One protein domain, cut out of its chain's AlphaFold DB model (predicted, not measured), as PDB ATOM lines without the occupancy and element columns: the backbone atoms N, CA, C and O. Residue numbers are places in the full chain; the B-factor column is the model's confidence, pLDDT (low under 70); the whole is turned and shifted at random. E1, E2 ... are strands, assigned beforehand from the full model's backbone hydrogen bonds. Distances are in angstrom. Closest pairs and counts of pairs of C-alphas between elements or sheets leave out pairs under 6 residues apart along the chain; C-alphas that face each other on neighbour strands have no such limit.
ATOM      1  N   LEU A 189     -34.380  40.846 -18.678       89.00
ATOM      2  CA  LEU A 189     -33.406  40.724 -17.603       89.00
ATOM      3  C   LEU A 189     -34.110  40.854 -16.255       89.00
ATOM      4  O   LEU A 189     -34.852  41.803 -16.005       89.00
ATOM      5  N   TRP A 190     -33.858  39.895 -15.379       92.81
ATOM      6  CA  TRP A 190     -34.317  39.900 -14.007       92.81
ATOM      7  C   TRP A 190     -33.292  40.571 -13.096       92.81
ATOM      8  O   TRP A 190     -32.088  40.303 -13.177       92.81
ATOM      9  N   TYR A 191     -33.808  41.397 -12.190       92.94
ATOM     10  CA  TYR A 191     -33.085  41.963 -11.062       92.94
ATOM     11  C   TYR A 191     -33.959  41.895  -9.813       92.94
ATOM     12  O   TYR A 191     -35.186  41.990  -9.900       92.94
ATOM     13  N   ARG A 192     -33.341  41.821  -8.633       95.00
ATOM     14  CA  ARG A 192     -34.060  41.909  -7.355       95.00
ATOM     15  C   ARG A 192     -33.368  42.825  -6.372       95.00
ATOM     16  O   ARG A 192     -32.210  42.614  -6.032       95.00
ATOM     17  N   HIS A 193     -34.130  43.779  -5.841       94.50
ATOM     18  CA  HIS A 193     -33.721  44.578  -4.691       94.50
ATOM     19  C   HIS A 193     -34.022  43.821  -3.396       94.50
ATOM     20  O   HIS A 193     -35.179  43.627  -3.020       94.50
ATOM     21  N   THR A 194     -32.980  43.355  -2.715       92.94
ATOM     22  CA  THR A 194     -33.111  42.578  -1.473       92.94
ATOM     23  C   THR A 194     -33.508  43.443  -0.277       92.94
ATOM     24  O   THR A 194     -34.157  42.942   0.636       92.94
ATOM     25  N   GLY A 195     -33.193  44.739  -0.308       93.25
ATOM     26  CA  GLY A 195     -33.573  45.725   0.707       93.25
ATOM     27  C   GLY A 195     -34.797  46.572   0.347       93.25
ATOM     28  O   GLY A 195     -34.880  47.720   0.774       93.25
ATOM     29  N   TRP A 196     -35.738  46.060  -0.454       91.62
ATOM     30  CA  TRP A 196     -36.884  46.848  -0.948       91.62
ATOM     31  C   TRP A 196     -37.751  47.466   0.161       91.62
ATOM     32  O   TRP A 196     -38.373  48.502  -0.054       91.62
ATOM     33  N   SER A 197     -37.793  46.851   1.346       93.94
ATOM     34  CA  SER A 197     -38.619  47.298   2.474       93.94
ATOM     35  C   SER A 197     -37.894  48.215   3.460       93.94
ATOM     36  O   SER A 197     -38.547  48.870   4.268       93.94
ATOM     37  N   ASN A 198     -36.561  48.254   3.430       94.00
ATOM     38  CA  ASN A 198     -35.744  48.959   4.423       94.00
ATOM     39  C   ASN A 198     -34.657  49.854   3.806       94.00
ATOM     40  O   ASN A 198     -33.886  50.468   4.538       94.00
ATOM     41  N   GLY A 199     -34.579  49.928   2.477       91.81
ATOM     42  CA  GLY A 199     -33.625  50.766   1.757       91.81
ATOM     43  C   GLY A 199     -32.184  50.257   1.781       91.81
ATOM     44  O   GLY A 199     -31.302  50.950   1.278       91.81
ATOM     45  N   VAL A 200     -31.917  49.061   2.323       95.38
ATOM     46  CA  VAL A 200     -30.566  48.483   2.305       95.38
ATOM     47  C   VAL A 200     -30.128  48.261   0.857       95.38
ATOM     48  O   VAL A 200     -30.880  47.727   0.034       95.38
ATOM     49  N   GLN A 201     -28.906  48.686   0.536       90.50
ATOM     50  CA  GLN A 201     -28.327  48.476  -0.784       90.50
ATOM     51  C   GLN A 201     -28.139  46.974  -1.038       90.50
ATOM     52  O   GLN A 201     -27.505  46.276  -0.251       90.50
ATOM     53  N   GLY A 202     -28.679  46.476  -2.149       90.56
ATOM     54  CA  GLY A 202     -28.524  45.076  -2.538       90.56
ATOM     55  C   GLY A 202     -29.335  44.745  -3.781       90.56
ATOM     56  O   GLY A 202     -30.544  44.554  -3.696       90.56
ATOM     57  N   ILE A 203     -28.674  44.687  -4.933       93.44
ATOM     58  CA  ILE A 203     -29.275  44.251  -6.196       93.44
ATOM     59  C   ILE A 203     -28.687  42.888  -6.565       93.44
ATOM     60  O   ILE A 203     -27.470  42.737  -6.615       93.44
ATOM     61  N   GLN A 204     -29.547  41.902  -6.815       90.38
ATOM     62  CA  GLN A 204     -29.196  40.622  -7.440       90.38
ATOM     63  C   GLN A 204     -29.509  40.682  -8.943       90.38
ATOM     64  O   GLN A 204     -30.496  41.314  -9.318       90.38
ATOM     65  N   GLY A 205     -28.699  40.021  -9.780       88.75
ATOM     66  CA  GLY A 205     -28.794  40.044 -11.251       88.75
ATOM     67  C   GLY A 205     -27.645  40.820 -11.928       88.75
ATOM     68  O   GLY A 205     -26.722  41.249 -11.233       88.75
ATOM     69  N   PRO A 206     -27.681  41.023 -13.263       88.62
ATOM     70  CA  PRO A 206     -28.727  40.574 -14.183       88.62
ATOM     71  C   PRO A 206     -28.732  39.061 -14.371       88.62
ATOM     72  O   PRO A 206     -27.686  38.449 -14.568       88.62
ATOM     73  N   GLN A 207     -29.927  38.480 -14.399       82.00
ATOM     74  CA  GLN A 207     -30.136  37.154 -14.968       82.00
ATOM     75  C   GLN A 207     -31.037  37.291 -16.188       82.00
ATOM     76  O   GLN A 207     -32.120  37.862 -16.098       82.00
ATOM     77  N   GLN A 208     -30.600  36.791 -17.337       84.81
ATOM     78  CA  GLN A 208     -31.474  36.713 -18.499       84.81
ATOM     79  C   GLN A 208     -32.521  35.624 -18.258       84.81
ATOM     80  O   GLN A 208     -32.173  34.470 -18.027       84.81
ATOM     81  N   VAL A 209     -33.795  36.009 -18.294       82.50
ATOM     82  CA  VAL A 209     -34.937  35.117 -18.016       82.50
ATOM     83  C   VAL A 209     -35.874  34.969 -19.212       82.50
ATOM     84  O   VAL A 209     -36.770  34.134 -19.204       82.50
ATOM     85  N   GLY A 210     -35.665  35.749 -20.270       78.75
ATOM     86  CA  GLY A 210     -36.399  35.609 -21.519       78.75
ATOM     87  C   GLY A 210     -35.721  36.347 -22.664       78.75
ATOM     88  O   GLY A 210     -34.791  37.122 -22.450       78.75
ATOM     89  N   THR A 211     -36.215  36.115 -23.873       80.12
ATOM     90  CA  THR A 211     -35.774  36.718 -25.140       80.12
ATOM     91  C   THR A 211     -37.005  37.118 -25.961       80.12
ATOM     92  O   THR A 211     -38.110  36.645 -25.693       80.12
ATOM     93  N   GLY A 212     -36.851  38.013 -26.942       76.00
ATOM     94  CA  GLY A 212     -37.943  38.393 -27.852       76.00
ATOM     95  C   GLY A 212     -38.986  39.369 -27.283       76.00
ATOM     96  O   GLY A 212     -40.059  39.525 -27.863       76.00
ATOM     97  N   TRP A 213     -38.705  40.039 -26.162       84.69
ATOM     98  CA  TRP A 213     -39.661  40.924 -25.478       84.69
ATOM     99  C   TRP A 213     -39.758  42.336 -26.076       84.69
ATOM    100  O   TRP A 213     -40.687  43.077 -25.757       84.69
ATOM    101  N   GLN A 214     -38.840  42.712 -26.967       80.69
ATOM    102  CA  GLN A 214     -38.798  44.029 -27.610       80.69
ATOM    103  C   GLN A 214     -39.953  44.271 -28.595       80.69
ATOM    104  O   GLN A 214     -40.236  45.415 -28.937       80.69
ATOM    105  N   GLY A 215     -40.612  43.205 -29.066       78.44
ATOM    106  CA  GLY A 215     -41.712  43.290 -30.034       78.44
ATOM    107  C   GLY A 215     -43.082  43.603 -29.425       78.44
ATOM    108  O   GLY A 215     -44.045  43.820 -30.162       78.44
ATOM    109  N   PHE A 216     -43.208  43.613 -28.096       87.38
ATOM    110  CA  PHE A 216     -44.472  43.925 -27.435       87.38
ATOM    111  C   PHE A 216     -44.724  45.432 -27.398       87.38
ATOM    112  O   PHE A 216     -43.838  46.223 -27.088       87.38
ATOM    113  N   LYS A 217     -45.978  45.832 -27.630       89.62
ATOM    114  CA  LYS A 217     -46.428  47.220 -27.465       89.62
ATOM    115  C   LYS A 217     -46.232  47.693 -26.021       89.62
ATOM    116  O   LYS A 217     -45.929  48.855 -25.773       89.62
ATOM    117  N   SER A 218     -46.500  46.810 -25.064       94.00
ATOM    118  CA  SER A 218     -46.393  47.100 -23.638       94.00
ATOM    119  C   SER A 218     -46.176  45.807 -22.866       94.00
ATOM    120  O   SER A 218     -46.757  44.779 -23.213       94.00
ATOM    121  N   VAL A 219     -45.357  45.874 -21.819       96.06
ATOM    122  CA  VAL A 219     -45.106  44.779 -20.880       96.06
ATOM    123  C   VAL A 219     -45.239  45.343 -19.472       96.06
ATOM    124  O   VAL A 219     -44.661  46.385 -19.166       96.06
ATOM    125  N   PHE A 220     -46.010  44.680 -18.617       96.00
ATOM    126  CA  PHE A 220     -46.233  45.114 -17.238       96.00
ATOM    127  C   PHE A 220     -46.471  43.912 -16.322       96.00
ATOM    128  O   PHE A 220     -46.996  42.885 -16.742       96.00
ATOM    129  N   ALA A 221     -46.083  44.036 -15.056       94.88
ATOM    130  CA  ALA A 221     -46.187  42.962 -14.073       94.88
ATOM    131  C   ALA A 221     -47.279  43.238 -13.032       94.88
ATOM    132  O   ALA A 221     -47.632  44.386 -12.764       94.88
ATOM    133  N   THR A 222     -47.786  42.168 -12.421       92.50
ATOM    134  CA  THR A 222     -48.604  42.220 -11.200       92.50
ATOM    135  C   THR A 222     -47.923  41.395 -10.099       92.50
ATOM    136  O   THR A 222     -46.698  41.294 -10.047       92.50
ATOM    137  N   SER A 223     -48.694  40.847  -9.163       92.81
ATOM    138  CA  SER A 223     -48.208  40.012  -8.065       92.81
ATOM    139  C   SER A 223     -47.656  38.660  -8.534       92.81
ATOM    140  O   SER A 223     -48.000  38.170  -9.605       92.81
ATOM    141  N   ASP A 224     -46.821  38.049  -7.690       94.56
ATOM    142  CA  ASP A 224     -46.441  36.628  -7.747       94.56
ATOM    143  C   ASP A 224     -45.824  36.147  -9.073       94.56
ATOM    144  O   ASP A 224     -46.099  35.042  -9.546       94.56
ATOM    145  N   GLY A 225     -44.971  36.987  -9.669       94.06
ATOM    146  CA  GLY A 225     -44.218  36.649 -10.881       94.06
ATOM    147  C   GLY A 225     -45.049  36.668 -12.164       94.06
ATOM    148  O   GLY A 225     -44.592  36.166 -13.189       94.06
ATOM    149  N   ILE A 226     -46.262  37.224 -12.117       97.94
ATOM    150  CA  ILE A 226     -47.134  37.339 -13.283       97.94
ATOM    151  C   ILE A 226     -46.767  38.564 -14.116       97.94
ATOM    152  O   ILE A 226     -46.720  39.690 -13.611       97.94
ATOM    153  N   ILE A 227     -46.567  38.330 -15.409       97.94
ATOM    154  CA  ILE A 227     -46.235  39.341 -16.408       97.94
ATOM    155  C   ILE A 227     -47.278  39.281 -17.520       97.94
ATOM    156  O   ILE A 227     -47.624  38.208 -18.012       97.94
ATOM    157  N   TYR A 228     -47.762  40.447 -17.924       98.56
ATOM    158  CA  TYR A 228     -48.596  40.612 -19.098       98.56
ATOM    159  C   TYR A 228     -47.813  41.297 -20.204       98.56
ATOM    160  O   TYR A 228     -47.021  42.207 -19.947       98.56
ATOM    161  N   ALA A 229     -48.085  40.891 -21.437       97.69
ATOM    162  CA  ALA A 229     -47.539  41.525 -22.622       97.69
ATOM    163  C   ALA A 229     -48.649  41.780 -23.642       97.69
ATOM    164  O   ALA A 229     -49.488  40.917 -23.893       97.69
ATOM    165  N   ILE A 230     -48.666  42.972 -24.229       97.56
ATOM    166  CA  ILE A 230     -49.613  43.344 -25.281       97.56
ATOM    167  C   ILE A 230     -48.892  43.254 -26.618       97.56
ATOM    168  O   ILE A 230     -47.916  43.971 -26.854       97.56
ATOM    169  N   GLN A 231     -49.381  42.398 -27.507       88.75
ATOM    170  CA  GLN A 231     -48.898  42.332 -28.883       88.75
ATOM    171  C   GLN A 231     -49.394  43.537 -29.702       88.75
ATOM    172  O   GLN A 231     -50.429  44.124 -29.367       88.75
ATOM    173  N   PRO A 232     -48.698  43.913 -30.793       87.06
ATOM    174  CA  PRO A 232     -49.145  44.991 -31.679       87.06
ATOM    175  C   PRO A 232     -50.557  44.783 -32.250       87.06
ATOM    176  O   PRO A 232     -51.286  45.753 -32.438       87.06
ATOM    177  N   ASP A 233     -50.967  43.528 -32.464       84.81
ATOM    178  CA  ASP A 233     -52.315  43.153 -32.920       84.81
ATOM    179  C   ASP A 233     -53.390  43.246 -31.814       84.81
ATOM    180  O   ASP A 233     -54.583  43.079 -32.066       84.81
ATOM    181  N   GLY A 234     -52.988  43.551 -30.577       90.00
ATOM    182  CA  GLY A 234     -53.881  43.765 -29.446       90.00
ATOM    183  C   GLY A 234     -54.243  42.512 -28.664       90.00
ATOM    184  O   GLY A 234     -55.128  42.596 -27.803       90.00
ATOM    185  N   LYS A 235     -53.585  41.377 -28.913       97.00
ATOM    186  CA  LYS A 235     -53.638  40.229 -28.001       97.00
ATOM    187  C   LYS A 235     -52.944  40.571 -26.687       97.00
ATOM    188  O   LYS A 235     -51.846  41.124 -26.676       97.00
ATOM    189  N   LEU A 236     -53.595  40.228 -25.578       98.56
ATOM    190  CA  LEU A 236     -53.010  40.273 -24.243       98.56
ATOM    191  C   LEU A 236     -52.527  38.870 -23.889       98.56
ATOM    192  O   LEU A 236     -53.334  37.945 -23.775       98.56
ATOM    193  N   LEU A 237     -51.220  38.727 -23.721       98.25
ATOM    194  CA  LEU A 237     -50.570  37.495 -23.311       98.25
ATOM    195  C   LEU A 237     -50.269  37.538 -21.816       98.25
ATOM    196  O   LEU A 237     -49.855  38.567 -21.283       98.25
ATOM    197  N   TRP A 238     -50.469  36.406 -21.161       98.50
ATOM    198  CA  TRP A 238     -50.125  36.145 -19.775       98.50
ATOM    199  C   TRP A 238     -48.923  35.208 -19.708       98.50
ATOM    200  O   TRP A 238     -48.823  34.243 -20.473       98.50
ATOM    201  N   TYR A 239     -48.043  35.495 -18.759       97.44
ATOM    202  CA  TYR A 239     -46.866  34.712 -18.431       97.44
ATOM    203  C   TYR A 239     -46.725  34.610 -16.915       97.44
ATOM    204  O   TYR A 239     -46.976  35.578 -16.191       97.44
ATOM    205  N   ARG A 240     -46.230  33.472 -16.428       96.31
ATOM    206  CA  ARG A 240     -45.836  33.295 -15.025       96.31
ATOM    207  C   ARG A 240     -44.388  32.868 -14.925       96.31
ATOM    208  O   ARG A 240     -44.050  31.753 -15.308       96.31
ATOM    209  N   HIS A 241     -43.555  33.734 -14.365       93.62
ATOM    210  CA  HIS A 241     -42.171  33.407 -14.058       93.62
ATOM    211  C   HIS A 241     -42.128  32.525 -12.805       93.62
ATOM    212  O   HIS A 241     -42.381  32.985 -11.686       93.62
ATOM    213  N   SER A 242     -41.841  31.239 -12.990       86.81
ATOM    214  CA  SER A 242     -41.610  30.331 -11.864       86.81
ATOM    215  C   SER A 242     -40.358  30.776 -11.118       86.81
ATOM    216  O   SER A 242     -39.422  31.221 -11.755       86.81
ATOM    217  N   ASN A 243     -40.335  30.678  -9.787       89.19
ATOM    218  CA  ASN A 243     -39.195  31.104  -8.958       89.19
ATOM    219  C   ASN A 243     -38.731  32.559  -9.205       89.19
ATOM    220  O   ASN A 243     -37.561  32.903  -9.028       89.19
ATOM    221  N   TYR A 244     -39.669  33.459  -9.523       94.00
ATOM    222  CA  TYR A 244     -39.394  34.885  -9.730       94.00
ATOM    223  C   TYR A 244     -38.678  35.573  -8.551       94.00
ATOM    224  O   TYR A 244     -38.094  36.638  -8.739       94.00
ATOM    225  N   GLN A 245     -38.714  35.015  -7.333       93.81
ATOM    226  CA  GLN A 245     -37.969  35.559  -6.189       93.81
ATOM    227  C   GLN A 245     -36.454  35.321  -6.271       93.81
ATOM    228  O   GLN A 245     -35.699  36.026  -5.598       93.81
ATOM    229  N   THR A 246     -36.008  34.341  -7.054       89.00
ATOM    230  CA  THR A 246     -34.590  33.989  -7.225       89.00
ATOM    231  C   THR A 246     -34.071  34.272  -8.629       89.00
ATOM    232  O   THR A 246     -32.871  34.157  -8.841       89.00
ATOM    233  N   GLY A 247     -34.947  34.631  -9.573       85.06
ATOM    234  CA  GLY A 247     -34.574  34.895 -10.967       85.06
ATOM    235  C   GLY A 247     -34.302  33.633 -11.782       85.06
ATOM    236  O   GLY A 247     -33.970  33.727 -12.954       85.06
ATOM    237  N   THR A 248     -34.454  32.464 -11.165       81.06
ATOM    238  CA  THR A 248     -34.280  31.149 -11.782       81.06
ATOM    239  C   THR A 248     -35.625  30.592 -12.235       81.06
ATOM    240  O   THR A 248     -36.660  31.149 -11.904       81.06
ATOM    241  N   GLY A 249     -35.628  29.452 -12.929       73.19
ATOM    242  CA  GLY A 249     -36.861  28.840 -13.427       73.19
ATOM    243  C   GLY A 249     -37.290  29.388 -14.789       73.19
ATOM    244  O   GLY A 249     -36.673  30.290 -15.342       73.19
ATOM    245  N   GLY A 250     -38.320  28.767 -15.363       81.62
ATOM    246  CA  GLY A 250     -38.875  29.148 -16.662       81.62
ATOM    247  C   GLY A 250     -40.203  29.891 -16.544       81.62
ATOM    248  O   GLY A 250     -40.788  30.027 -15.463       81.62
ATOM    249  N   PHE A 251     -40.711  30.324 -17.692       85.00
ATOM    250  CA  PHE A 251     -42.050  30.880 -17.812       85.00
ATOM    251  C   PHE A 251     -43.085  29.786 -18.093       85.00
ATOM    252  O   PHE A 251     -42.884  28.950 -18.967       85.00
ATOM    253  N   ALA A 252     -44.217  29.825 -17.391       84.81
ATOM    254  CA  ALA A 252     -45.453  29.230 -17.892       84.81
ATOM    255  C   ALA A 252     -46.162  30.248 -18.799       84.81
ATOM    256  O   ALA A 252     -46.214  31.436 -18.467       84.81
ATOM    257  N   GLY A 253     -46.701  29.783 -19.928       88.94
ATOM    258  CA  GLY A 253     -47.196  30.629 -21.018       88.94
ATOM    259  C   GLY A 253     -46.212  30.706 -22.200       88.94
ATOM    260  O   GLY A 253     -45.220  29.979 -22.202       88.94
ATOM    261  N   PRO A 254     -46.472  31.558 -23.212       92.56
ATOM    262  CA  PRO A 254     -47.573  32.523 -23.280       92.56
ATOM    263  C   PRO A 254     -48.954  31.873 -23.322       92.56
ATOM    264  O   PRO A 254     -49.171  30.901 -24.039       92.56
ATOM    265  N   GLN A 255     -49.915  32.464 -22.613       93.88
ATOM    266  CA  GLN A 255     -51.339  32.177 -22.796       93.88
ATOM    267  C   GLN A 255     -52.061  33.451 -23.210       93.88
ATOM    268  O   GLN A 255     -51.923  34.486 -22.561       93.88
ATOM    269  N   GLN A 256     -52.828  33.400 -24.296       97.62
ATOM    270  CA  GLN A 256     -53.662  34.532 -24.679       97.62
ATOM    271  C   GLN A 256     -54.849  34.623 -23.717       97.62
ATOM    272  O   GLN A 256     -55.677  33.720 -23.652       97.62
ATOM    273  N   VAL A 257     -54.942  35.739 -23.001       98.31
ATOM    274  CA  VAL A 257     -55.988  35.996 -22.001       98.31
ATOM    275  C   VAL A 257     -56.865  37.188 -22.367       98.31
ATOM    276  O   VAL A 257     -57.741  37.573 -21.603       98.31
ATOM    277  N   GLY A 258     -56.676  37.797 -23.534       97.62
ATOM    278  CA  GLY A 258     -57.527  38.890 -23.983       97.62
ATOM    279  C   GLY A 258     -57.218  39.357 -25.396       97.62
ATOM    280  O   GLY A 258     -56.187  39.018 -25.973       97.62
ATOM    281  N   THR A 259     -58.122  40.166 -25.940       97.00
ATOM    282  CA  THR A 259     -58.030  40.790 -27.267       97.00
ATOM    283  C   THR A 259     -58.491  42.245 -27.192       97.00
ATOM    284  O   THR A 259     -59.189  42.622 -26.252       97.00
ATOM    285  N   GLY A 260     -58.131  43.068 -28.180       96.19
ATOM    286  CA  GLY A 260     -58.573  44.469 -28.261       96.19
ATOM    287  C   GLY A 260     -57.737  45.463 -27.448       96.19
ATOM    288  O   GLY A 260     -58.139  46.610 -27.277       96.19
ATOM    289  N   TRP A 261     -56.551  45.069 -26.979       98.12
ATOM    290  CA  TRP A 261     -55.688  45.914 -26.142       98.12
ATOM    291  C   TRP A 261     -54.794  46.884 -26.944       98.12
ATOM    292  O   TRP A 261     -54.138  47.761 -26.372       98.12
ATOM    293  N   ALA A 262     -54.792  46.775 -28.278       93.69
ATOM    294  CA  ALA A 262     -53.935  47.551 -29.182       93.69
ATOM    295  C   ALA A 262     -54.182  49.063 -29.134       93.69
ATOM    296  O   ALA A 262     -53.252  49.829 -29.361       93.69
ATOM    297  N   ASN A 263     -55.393  49.514 -28.802       92.94
ATOM    298  CA  ASN A 263     -55.773  50.926 -28.950       92.94
ATOM    299  C   ASN A 263     -55.794  51.715 -27.635       92.94
ATOM    300  O   ASN A 263     -56.091  52.907 -27.642       92.94
ATOM    301  N   PHE A 264     -55.462  51.093 -26.501       97.12
ATOM    302  CA  PHE A 264     -55.334  51.834 -25.247       97.12
ATOM    303  C   PHE A 264     -54.107  52.748 -25.268       97.12
ATOM    304  O   PHE A 264     -53.027  52.340 -25.707       97.12
ATOM    305  N   LYS A 265     -54.268  53.971 -24.756       93.75
ATOM    306  CA  LYS A 265     -53.183  54.942 -24.582       93.75
ATOM    307  C   LYS A 265     -52.174  54.460 -23.537       93.75
ATOM    308  O   LYS A 265     -50.974  54.603 -23.731       93.75
ATOM    309  N   SER A 266     -52.665  53.910 -22.430       95.50
ATOM    310  CA  SER A 266     -51.843  53.353 -21.356       95.50
ATOM    311  C   SER A 266     -52.564  52.174 -20.720       95.50
ATOM    312  O   SER A 266     -53.796  52.180 -20.637       95.50
ATOM    313  N   VAL A 267     -51.801  51.169 -20.297       97.94
ATOM    314  CA  VAL A 267     -52.283  49.993 -19.571       97.94
ATOM    315  C   VAL A 267     -51.311  49.729 -18.433       97.94
ATOM    316  O   VAL A 267     -50.100  49.718 -18.644       97.94
ATOM    317  N   PHE A 268     -51.829  49.544 -17.226       96.44
ATOM    318  CA  PHE A 268     -51.019  49.269 -16.045       96.44
ATOM    319  C   PHE A 268     -51.782  48.372 -15.076       96.44
ATOM    320  O   PHE A 268     -53.009  48.425 -14.980       96.44
ATOM    321  N   ALA A 269     -51.047  47.534 -14.351       95.56
ATOM    322  CA  ALA A 269     -51.617  46.644 -13.351       95.56
ATOM    323  C   ALA A 269     -51.415  47.183 -11.933       95.56
ATOM    324  O   ALA A 269     -50.521  47.983 -11.658       95.56
ATOM    325  N   THR A 270     -52.255  46.694 -11.029       94.19
ATOM    326  CA  THR A 270     -52.064  46.810  -9.581       94.19
ATOM    327  C   THR A 270     -51.828  45.408  -9.006       94.19
ATOM    328  O   THR A 270     -51.092  44.612  -9.597       94.19
ATOM    329  N   ARG A 271     -52.424  45.072  -7.859       93.75
ATOM    330  CA  ARG A 271     -52.257  43.770  -7.209       93.75
ATOM    331  C   ARG A 271     -53.211  42.723  -7.797       93.75
ATOM    332  O   ARG A 271     -54.318  43.054  -8.214       93.75
ATOM    333  N   SER A 272     -52.791  41.457  -7.774       94.88
ATOM    334  CA  SER A 272     -53.661  40.287  -7.964       94.88
ATOM    335  C   SER A 272     -54.564  40.354  -9.203       94.88
ATOM    336  O   SER A 272     -55.757  40.104  -9.104       94.88
ATOM    337  N   GLY A 273     -54.016  40.713 -10.369       95.25
ATOM    338  CA  GLY A 273     -54.753  40.649 -11.641       95.25
ATOM    339  C   GLY A 273     -55.692  41.822 -11.939       95.25
ATOM    340  O   GLY A 273     -56.375  41.799 -12.963       95.25
ATOM    341  N   VAL A 274     -55.736  42.855 -11.094       97.88
ATOM    342  CA  VAL A 274     -56.469  44.093 -11.399       97.88
ATOM    343  C   VAL A 274     -55.661  44.953 -12.371       97.88
ATOM    344  O   VAL A 274     -54.510  45.301 -12.092       97.88
ATOM    345  N   ILE A 275     -56.277  45.317 -13.494       98.06
ATOM    346  CA  ILE A 275     -55.665  46.049 -14.607       98.06
ATOM    347  C   ILE A 275     -56.518  47.270 -14.934       98.06
ATOM    348  O   ILE A 275     -57.743  47.192 -15.007       98.06
ATOM    349  N   TYR A 276     -55.860  48.396 -15.173       98.19
ATOM    350  CA  TYR A 276     -56.486  49.604 -15.684       98.19
ATOM    351  C   TYR A 276     -56.017  49.884 -17.102       98.19
ATOM    352  O   TYR A 276     -54.855  49.656 -17.444       98.19
ATOM    353  N   ALA A 277     -56.920  50.418 -17.918       98.12
ATOM    354  CA  ALA A 277     -56.611  50.856 -19.267       98.12
ATOM    355  C   ALA A 277     -57.234  52.223 -19.542       98.12
ATOM    356  O   ALA A 277     -58.383  52.481 -19.182       98.12
ATOM    357  N   ILE A 278     -56.477  53.098 -20.194       98.25
ATOM    358  CA  ILE A 278     -56.934  54.431 -20.587       98.25
ATOM    359  C   ILE A 278     -57.225  54.414 -22.080       98.25
ATOM    360  O   ILE A 278     -56.343  54.124 -22.892       98.25
ATOM    361  N   GLN A 279     -58.462  54.726 -22.450       97.88
ATOM    362  CA  GLN A 279     -58.839  54.905 -23.848       97.88
ATOM    363  C   GLN A 279     -58.325  56.247 -24.394       97.88
ATOM    364  O   GLN A 279     -58.090  57.177 -23.619       97.88
ATOM    365  N   PRO A 280     -58.164  56.385 -25.725       96.44
ATOM    366  CA  PRO A 280     -57.754  57.649 -26.341       96.44
ATOM    367  C   PRO A 280     -58.671  58.833 -26.001       96.44
ATOM    368  O   PRO A 280     -58.195  59.958 -25.887       96.44
ATOM    369  N   ASP A 281     -59.965  58.578 -25.778       96.31
ATOM    370  CA  ASP A 281     -60.960  59.579 -25.360       96.31
ATOM    371  C   ASP A 281     -60.881  59.944 -23.861       96.31
ATOM    372  O   ASP A 281     -61.630  60.789 -23.374       96.31
ATOM    373  N   GLY A 282     -59.962  59.327 -23.114       97.25
ATOM    374  CA  GLY A 282     -59.720  59.616 -21.706       97.25
ATOM    375  C   GLY A 282     -60.632  58.888 -20.729       97.25
ATOM    376  O   GLY A 282     -60.614  59.230 -19.542       97.25
ATOM    377  N   LYS A 283     -61.409  57.894 -21.171       98.56
ATOM    378  CA  LYS A 283     -62.064  56.960 -20.246       98.56
ATOM    379  C   LYS A 283     -61.023  56.086 -19.554       98.56
ATOM    380  O   LYS A 283     -60.157  55.502 -20.205       98.56
ATOM    381  N   LEU A 284     -61.141  55.980 -18.234       98.38
ATOM    382  CA  LEU A 284     -60.398  55.023 -17.424       98.38
ATOM    383  C   LEU A 284     -61.273  53.790 -17.216       98.38
ATOM    384  O   LEU A 284     -62.350  53.872 -16.621       98.38
ATOM    385  N   LEU A 285     -60.797  52.657 -17.714       98.69
ATOM    386  CA  LEU A 285     -61.454  51.367 -17.593       98.69
ATOM    387  C   LEU A 285     -60.738  50.516 -16.550       98.69
ATOM    388  O   LEU A 285     -59.511  50.441 -16.539       98.69
ATOM    389  N   TRP A 286     -61.523  49.858 -15.709       98.38
ATOM    390  CA  TRP A 286     -61.096  48.851 -14.752       98.38
ATOM    391  C   TRP A 286     -61.422  47.454 -15.281       98.38
ATOM    392  O   TRP A 286     -62.521  47.211 -15.788       98.38
ATOM    393  N   TYR A 287     -60.470  46.544 -15.120       98.50
ATOM    394  CA  TYR A 287     -60.578  45.126 -15.425       98.50
ATOM    395  C   TYR A 287     -60.051  44.314 -14.249       98.50
ATOM    396  O   TYR A 287     -59.067  44.691 -13.606       98.50
ATOM    397  N   TYR A 288     -60.635  43.144 -14.033       98.19
ATOM    398  CA  TYR A 288     -60.085  42.155 -13.121       98.19
ATOM    399  C   TYR A 288     -59.946  40.807 -13.815       98.19
ATOM    400  O   TYR A 288     -60.939  40.152 -14.128       98.19
ATOM    401  N   HIS A 289     -58.700  40.396 -14.045       98.38
ATOM    402  CA  HIS A 289     -58.368  39.072 -14.550       98.38
ATOM    403  C   HIS A 289     -58.481  38.060 -13.408       98.38
ATOM    404  O   HIS A 289     -57.555  37.898 -12.619       98.38
ATOM    405  N   GLN A 290     -59.618  37.381 -13.289       98.25
ATOM    406  CA  GLN A 290     -59.860  36.405 -12.222       98.25
ATOM    407  C   GLN A 290     -58.944  35.180 -12.354       98.25
ATOM    408  O   GLN A 290     -58.533  34.611 -11.346       98.25
ATOM    409  N   GLY A 291     -58.558  34.827 -13.582       97.06
ATOM    410  CA  GLY A 291     -57.608  33.755 -13.880       97.06
ATOM    411  C   GLY A 291     -56.131  34.133 -13.735       97.06
ATOM    412  O   GLY A 291     -55.265  33.393 -14.189       97.06
ATOM    413  N   TRP A 292     -55.788  35.262 -13.105       97.62
ATOM    414  CA  TRP A 292     -54.408  35.770 -13.062       97.62
ATOM    415  C   TRP A 292     -53.363  34.810 -12.476       97.62
ATOM    416  O   TRP A 292     -52.185  34.960 -12.784       97.62
ATOM    417  N   GLN A 293     -53.760  33.837 -11.652       96.38
ATOM    418  CA  GLN A 293     -52.834  32.865 -11.055       96.38
ATOM    419  C   GLN A 293     -52.496  31.695 -11.987       96.38
ATOM    420  O   GLN A 293     -51.438  31.086 -11.831       96.38
ATOM    421  N   ASN A 294     -53.383  31.368 -12.930       94.81
ATOM    422  CA  ASN A 294     -53.287  30.173 -13.774       94.81
ATOM    423  C   ASN A 294     -53.402  30.456 -15.282       94.81
ATOM    424  O   ASN A 294     -53.325  29.516 -16.064       94.81
ATOM    425  N   GLY A 295     -53.598  31.720 -15.665       96.12
ATOM    426  CA  GLY A 295     -53.697  32.184 -17.047       96.12
ATOM    427  C   GLY A 295     -54.996  31.799 -17.765       96.12
ATOM    428  O   GLY A 295     -55.087  31.902 -18.984       96.12
ATOM    429  N   THR A 296     -56.037  31.393 -17.029       97.19
ATOM    430  CA  THR A 296     -57.369  31.172 -17.619       97.19
ATOM    431  C   THR A 296     -58.022  32.493 -18.019       97.19
ATOM    432  O   THR A 296     -58.015  33.451 -17.255       97.19
ATOM    433  N   GLN A 297     -58.649  32.547 -19.195       96.94
ATOM    434  CA  GLN A 297     -59.324  33.748 -19.698       96.94
ATOM    435  C   GLN A 297     -60.663  34.015 -18.971       96.94
ATOM    436  O   GLN A 297     -61.737  33.933 -19.562       96.94
ATOM    437  N   SER A 298     -60.608  34.342 -17.678       97.94
ATOM    438  CA  SER A 298     -61.768  34.697 -16.846       97.94
ATOM    439  C   SER A 298     -61.653  36.135 -16.362       97.94
ATOM    440  O   SER A 298     -60.645  36.507 -15.756       97.94
ATOM    441  N   TRP A 299     -62.688  36.941 -16.599       98.25
ATOM    442  CA  TRP A 299     -62.652  38.382 -16.365       98.25
ATOM    443  C   TRP A 299     -63.916  38.909 -15.693       98.25
ATOM    444  O   TRP A 299     -65.025  38.491 -16.012       98.25
ATOM    445  N   ALA A 300     -63.731  39.917 -14.841       98.25
ATOM    446  CA  ALA A 300     -64.766  40.877 -14.489       98.25
ATOM    447  C   ALA A 300     -64.448  42.246 -15.121       98.25
ATOM    448  O   ALA A 300     -63.289  42.672 -15.163       98.25
ATOM    449  N   GLY A 301     -65.488  42.937 -15.597       96.00
ATOM    450  CA  GLY A 301     -65.365  44.155 -16.401       96.00
ATOM    451  C   GLY A 301     -65.305  43.884 -17.915       96.00
ATOM    452  O   GLY A 301     -65.541  42.752 -18.338       96.00
ATOM    453  N   PRO A 302     -65.016  44.905 -18.746       96.88
ATOM    454  CA  PRO A 302     -64.616  46.263 -18.365       96.88
ATOM    455  C   PRO A 302     -65.689  47.046 -17.609       96.88
ATOM    456  O   PRO A 302     -66.868  46.979 -17.946       96.88
ATOM    457  N   VAL A 303     -65.262  47.866 -16.648       98.50
ATOM    458  CA  VAL A 303     -66.100  48.901 -16.022       98.50
ATOM    459  C   VAL A 303     -65.428  50.252 -16.214       98.50
ATOM    460  O   VAL A 303     -64.260  50.416 -15.873       98.50
ATOM    461  N   GLN A 304     -66.148  51.239 -16.746       98.44
ATOM    462  CA  GLN A 304     -65.649  52.613 -16.762       98.44
ATOM    463  C   GLN A 304     -65.717  53.188 -15.345       98.44
ATOM    464  O   GLN A 304     -66.792  53.289 -14.763       98.44
ATOM    465  N   VAL A 305     -64.567  53.590 -14.810       98.19
ATOM    466  CA  VAL A 305     -64.425  54.088 -13.430       98.19
ATOM    467  C   VAL A 305     -63.931  55.534 -13.364       98.19
ATOM    468  O   VAL A 305     -63.793  56.097 -12.284       98.19
ATOM    469  N   GLY A 306     -63.676  56.161 -14.513       97.62
ATOM    470  CA  GLY A 306     -63.309  57.570 -14.577       97.62
ATOM    471  C   GLY A 306     -63.286  58.130 -15.995       97.62
ATOM    472  O   GLY A 306     -63.351  57.394 -16.980       97.62
ATOM    473  N   THR A 307     -63.171  59.453 -16.088       97.56
ATOM    474  CA  THR A 307     -63.074  60.237 -17.331       97.56
ATOM    475  C   THR A 307     -62.009  61.325 -17.186       97.56
ATOM    476  O   THR A 307     -61.620  61.651 -16.068       97.56
ATOM    477  N   GLY A 308     -61.559  61.917 -18.297       96.25
ATOM    478  CA  GLY A 308     -60.591  63.023 -18.282       96.25
ATOM    479  C   GLY A 308     -59.123  62.590 -18.214       96.25
ATOM    480  O   GLY A 308     -58.246  63.416 -17.986       96.25
ATOM    481  N   TRP A 309     -58.829  61.312 -18.455       97.25
ATOM    482  CA  TRP A 309     -57.475  60.760 -18.343       97.25
ATOM    483  C   TRP A 309     -56.630  60.900 -19.620       97.25
ATOM    484  O   TRP A 309     -55.475  60.478 -19.656       97.25
ATOM    485  N   ALA A 310     -57.188  61.505 -20.675       93.06
ATOM    486  CA  ALA A 310     -56.568  61.566 -21.997       93.06
ATOM    487  C   ALA A 310     -55.259  62.361 -22.018       93.06
ATOM    488  O   ALA A 310     -54.383  62.031 -22.807       93.06
ATOM    489  N   ASN A 311     -55.094  63.374 -21.163       92.56
ATOM    490  CA  ASN A 311     -54.008  64.355 -21.292       92.56
ATOM    491  C   ASN A 311     -52.878  64.192 -20.272       92.56
ATOM    492  O   ASN A 311     -51.926  64.963 -20.301       92.56
ATOM    493  N   PHE A 312     -52.927  63.176 -19.409       92.44
ATOM    494  CA  PHE A 312     -51.800  62.890 -18.528       92.44
ATOM    495  C   PHE A 312     -50.576  62.437 -19.336       92.44
ATOM    496  O   PHE A 312     -50.692  61.671 -20.306       92.44
ATOM    497  N   LYS A 313     -49.403  62.907 -18.908       92.12
ATOM    498  CA  LYS A 313     -48.088  62.497 -19.412       92.12
ATOM    499  C   LYS A 313     -47.733  61.085 -18.949       92.12
ATOM    500  O   LYS A 313     -47.179  60.309 -19.715       92.12
ATOM    501  N   SER A 314     -48.062  60.760 -17.701       92.56
ATOM    502  CA  SER A 314     -47.880  59.431 -17.115       92.56
ATOM    503  C   SER A 314     -48.980  59.149 -16.101       92.56
ATOM    504  O   SER A 314     -49.438  60.068 -15.418       92.56
ATOM    505  N   VAL A 315     -49.400  57.888 -16.014       95.00
ATOM    506  CA  VAL A 315     -50.374  57.398 -15.036       95.00
ATOM    507  C   VAL A 315     -49.866  56.076 -14.478       95.00
ATOM    508  O   VAL A 315     -49.462  55.201 -15.241       95.00
ATOM    509  N   PHE A 316     -49.870  55.943 -13.156       93.50
ATOM    510  CA  PHE A 316     -49.395  54.759 -12.443       93.50
ATOM    511  C   PHE A 316     -50.176  54.581 -11.141       93.50
ATOM    512  O   PHE A 316     -50.867  55.494 -10.684       93.50
ATOM    513  N   ALA A 317     -50.095  53.395 -10.544       94.06
ATOM    514  CA  ALA A 317     -50.926  53.044  -9.403       94.06
ATOM    515  C   ALA A 317     -50.169  52.273  -8.322       94.06
ATOM    516  O   ALA A 317     -49.177  51.595  -8.580       94.06
ATOM    517  N   THR A 318     -50.679  52.376  -7.097       92.94
ATOM    518  CA  THR A 318     -50.253  51.541  -5.967       92.94
ATOM    519  C   THR A 318     -50.964  50.188  -5.996       92.94
ATOM    520  O   THR A 318     -51.954  49.991  -6.704       92.94
ATOM    521  N   SER A 319     -50.517  49.261  -5.150       89.00
ATOM    522  CA  SER A 319     -51.163  47.956  -4.966       89.00
ATOM    523  C   SER A 319     -52.598  48.032  -4.423       89.00
ATOM    524  O   SER A 319     -53.340  47.067  -4.586       89.00
ATOM    525  N   ASN A 320     -53.005  49.157  -3.825       89.00
ATOM    526  CA  ASN A 320     -54.318  49.338  -3.195       89.00
ATOM    527  C   ASN A 320     -55.289  50.168  -4.054       89.00
ATOM    528  O   ASN A 320     -56.238  50.743  -3.532       89.00
ATOM    529  N   GLY A 321     -55.047  50.271  -5.367       87.12
ATOM    530  CA  GLY A 321     -55.961  50.949  -6.294       87.12
ATOM    531  C   GLY A 321     -55.917  52.481  -6.249       87.12
ATOM    532  O   GLY A 321     -56.771  53.127  -6.845       87.12
ATOM    533  N   ILE A 322     -54.922  53.074  -5.582       95.44
ATOM    534  CA  ILE A 322     -54.685  54.525  -5.630       95.44
ATOM    535  C   ILE A 322     -53.932  54.847  -6.921       95.44
ATOM    536  O   ILE A 322     -52.850  54.295  -7.136       95.44
ATOM    537  N   ILE A 323     -54.494  55.726  -7.753       96.56
ATOM    538  CA  ILE A 323     -53.979  56.085  -9.081       96.56
ATOM    539  C   ILE A 323     -53.467  57.527  -9.058       96.56
ATOM    540  O   ILE A 323     -54.179  58.437  -8.633       96.56
ATOM    541  N   TYR A 324     -52.249  57.732  -9.554       96.25
ATOM    542  CA  TYR A 324     -51.605  59.035  -9.697       96.25
ATOM    543  C   TYR A 324     -51.447  59.375 -11.177       96.25
ATOM    544  O   TYR A 324     -51.098  58.513 -11.985       96.25
ATOM    545  N   GLY A 325     -51.681  60.638 -11.524       95.81
ATOM    546  CA  GLY A 325     -51.477  61.172 -12.866       95.81
ATOM    547  C   GLY A 325     -50.546  62.379 -12.831       95.81
ATOM    548  O   GLY A 325     -50.691  63.253 -11.978       95.81
ATOM    549  N   ILE A 326     -49.595  62.429 -13.762       93.38
ATOM    550  CA  ILE A 326     -48.717  63.585 -13.969       93.38
ATOM    551  C   ILE A 326     -49.281  64.394 -15.130       93.38
ATOM    552  O   ILE A 326     -49.343  63.898 -16.260       93.38
ATOM    553  N   ASN A 327     -49.720  65.619 -14.844       86.12
ATOM    554  CA  ASN A 327     -50.115  66.560 -15.888       86.12
ATOM    555  C   ASN A 327     -48.890  66.982 -16.725       86.12
ATOM    556  O   ASN A 327     -47.772  66.891 -16.217       86.12
TER     557      ASN A 327
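AT A GLANCE: This is residues 189 to 327 of the 328 residues of the protein "Tachylectin domain-containing protein" of Microcystis aeruginosa PCC 9701 (UniProt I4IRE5). Two twisted four-stranded sheets, E3 to E6 and E7 to E10, stand partly face to face like neighbouring blades of an open, incomplete propeller, with their first strands E3 and E7 side by side at the inner edge. The hairpin E11 and E12 continues the arc, with E11 beside E7, while the hairpin E1 and E2 is set off at the other end. The printed part has 139 residues, no named helix and twelve named strands, E1 to E12 in order along the chain, each sheet antiparallel. The class is all strand, though under half of the residues, 67 of 139, are in named elements. The whole is compact, with a radius of gyration of the C-alphas of 15.6 A and spans of 41 by 33 by 26 A.

HOW THE PARTS SIT: E1, residues 189 to 193, and E2, residues 203 to 210, form an antiparallel hairpin, with N 190 and O 207 within hydrogen-bond range at 2.8 A. E3, residues 218 to 221, E4, 226 to 230, E5, 236 to 241, and E6, 251 to 258, form a meander, each strand the antiparallel neighbour of the one before. Its N and O pairs within hydrogen-bond range include N 228 and O 220, 2.8 A, N 237 and O 229, 2.8 A, and N 238 and O 255, 2.8 A. This sheet is only just strongly twisted, its C-alphas lying up to 4.1 A off the best plane. E2 is only just apart from E6, at 8.2 A. E7, residues 266 to 269, E8, 274 to 278, E9, 284 to 289, and E10, 299 to 306, form a second meander, with N 276 and O 268 at 2.9 A, N 285 and O 277 at 2.8 A, and N 286 and O 303 at 2.8 A. The two meanders make a sandwich, two sheets face to face, their strands at 45 degrees. The closest C-alphas of E3 and E7 are those of Phe 220 and Phe 268, 6.4 A. E11, residues 314 to 317, and E12, 323 to 326, form a hairpin, with N 324 and O 316 at 2.9 A. The closest C-alphas of E7 and E11 are those of Phe 268 and Phe 316, 6.8 A. E8 and E11 are near each other.

IN THESE COORDINATES: E1 begins at C-alpha 189, (-33.406, 40.724, -17.603). E2 measures 19.0 A from first to last C-alpha, E6 18.5 A and E10 19.3 A. E7 begins at C-alpha 266, (-51.843, 53.353, -21.356), and E12 ends at C-alpha 326, (-48.717, 63.585, -13.969).

THE WHOLE: The C-alphas farthest apart, those of Val 200 and Asp 281, are 42.6 A apart. The printed part has no cut and no long link. Its mean pLDDT is 93.3, and no printed residue is under 70.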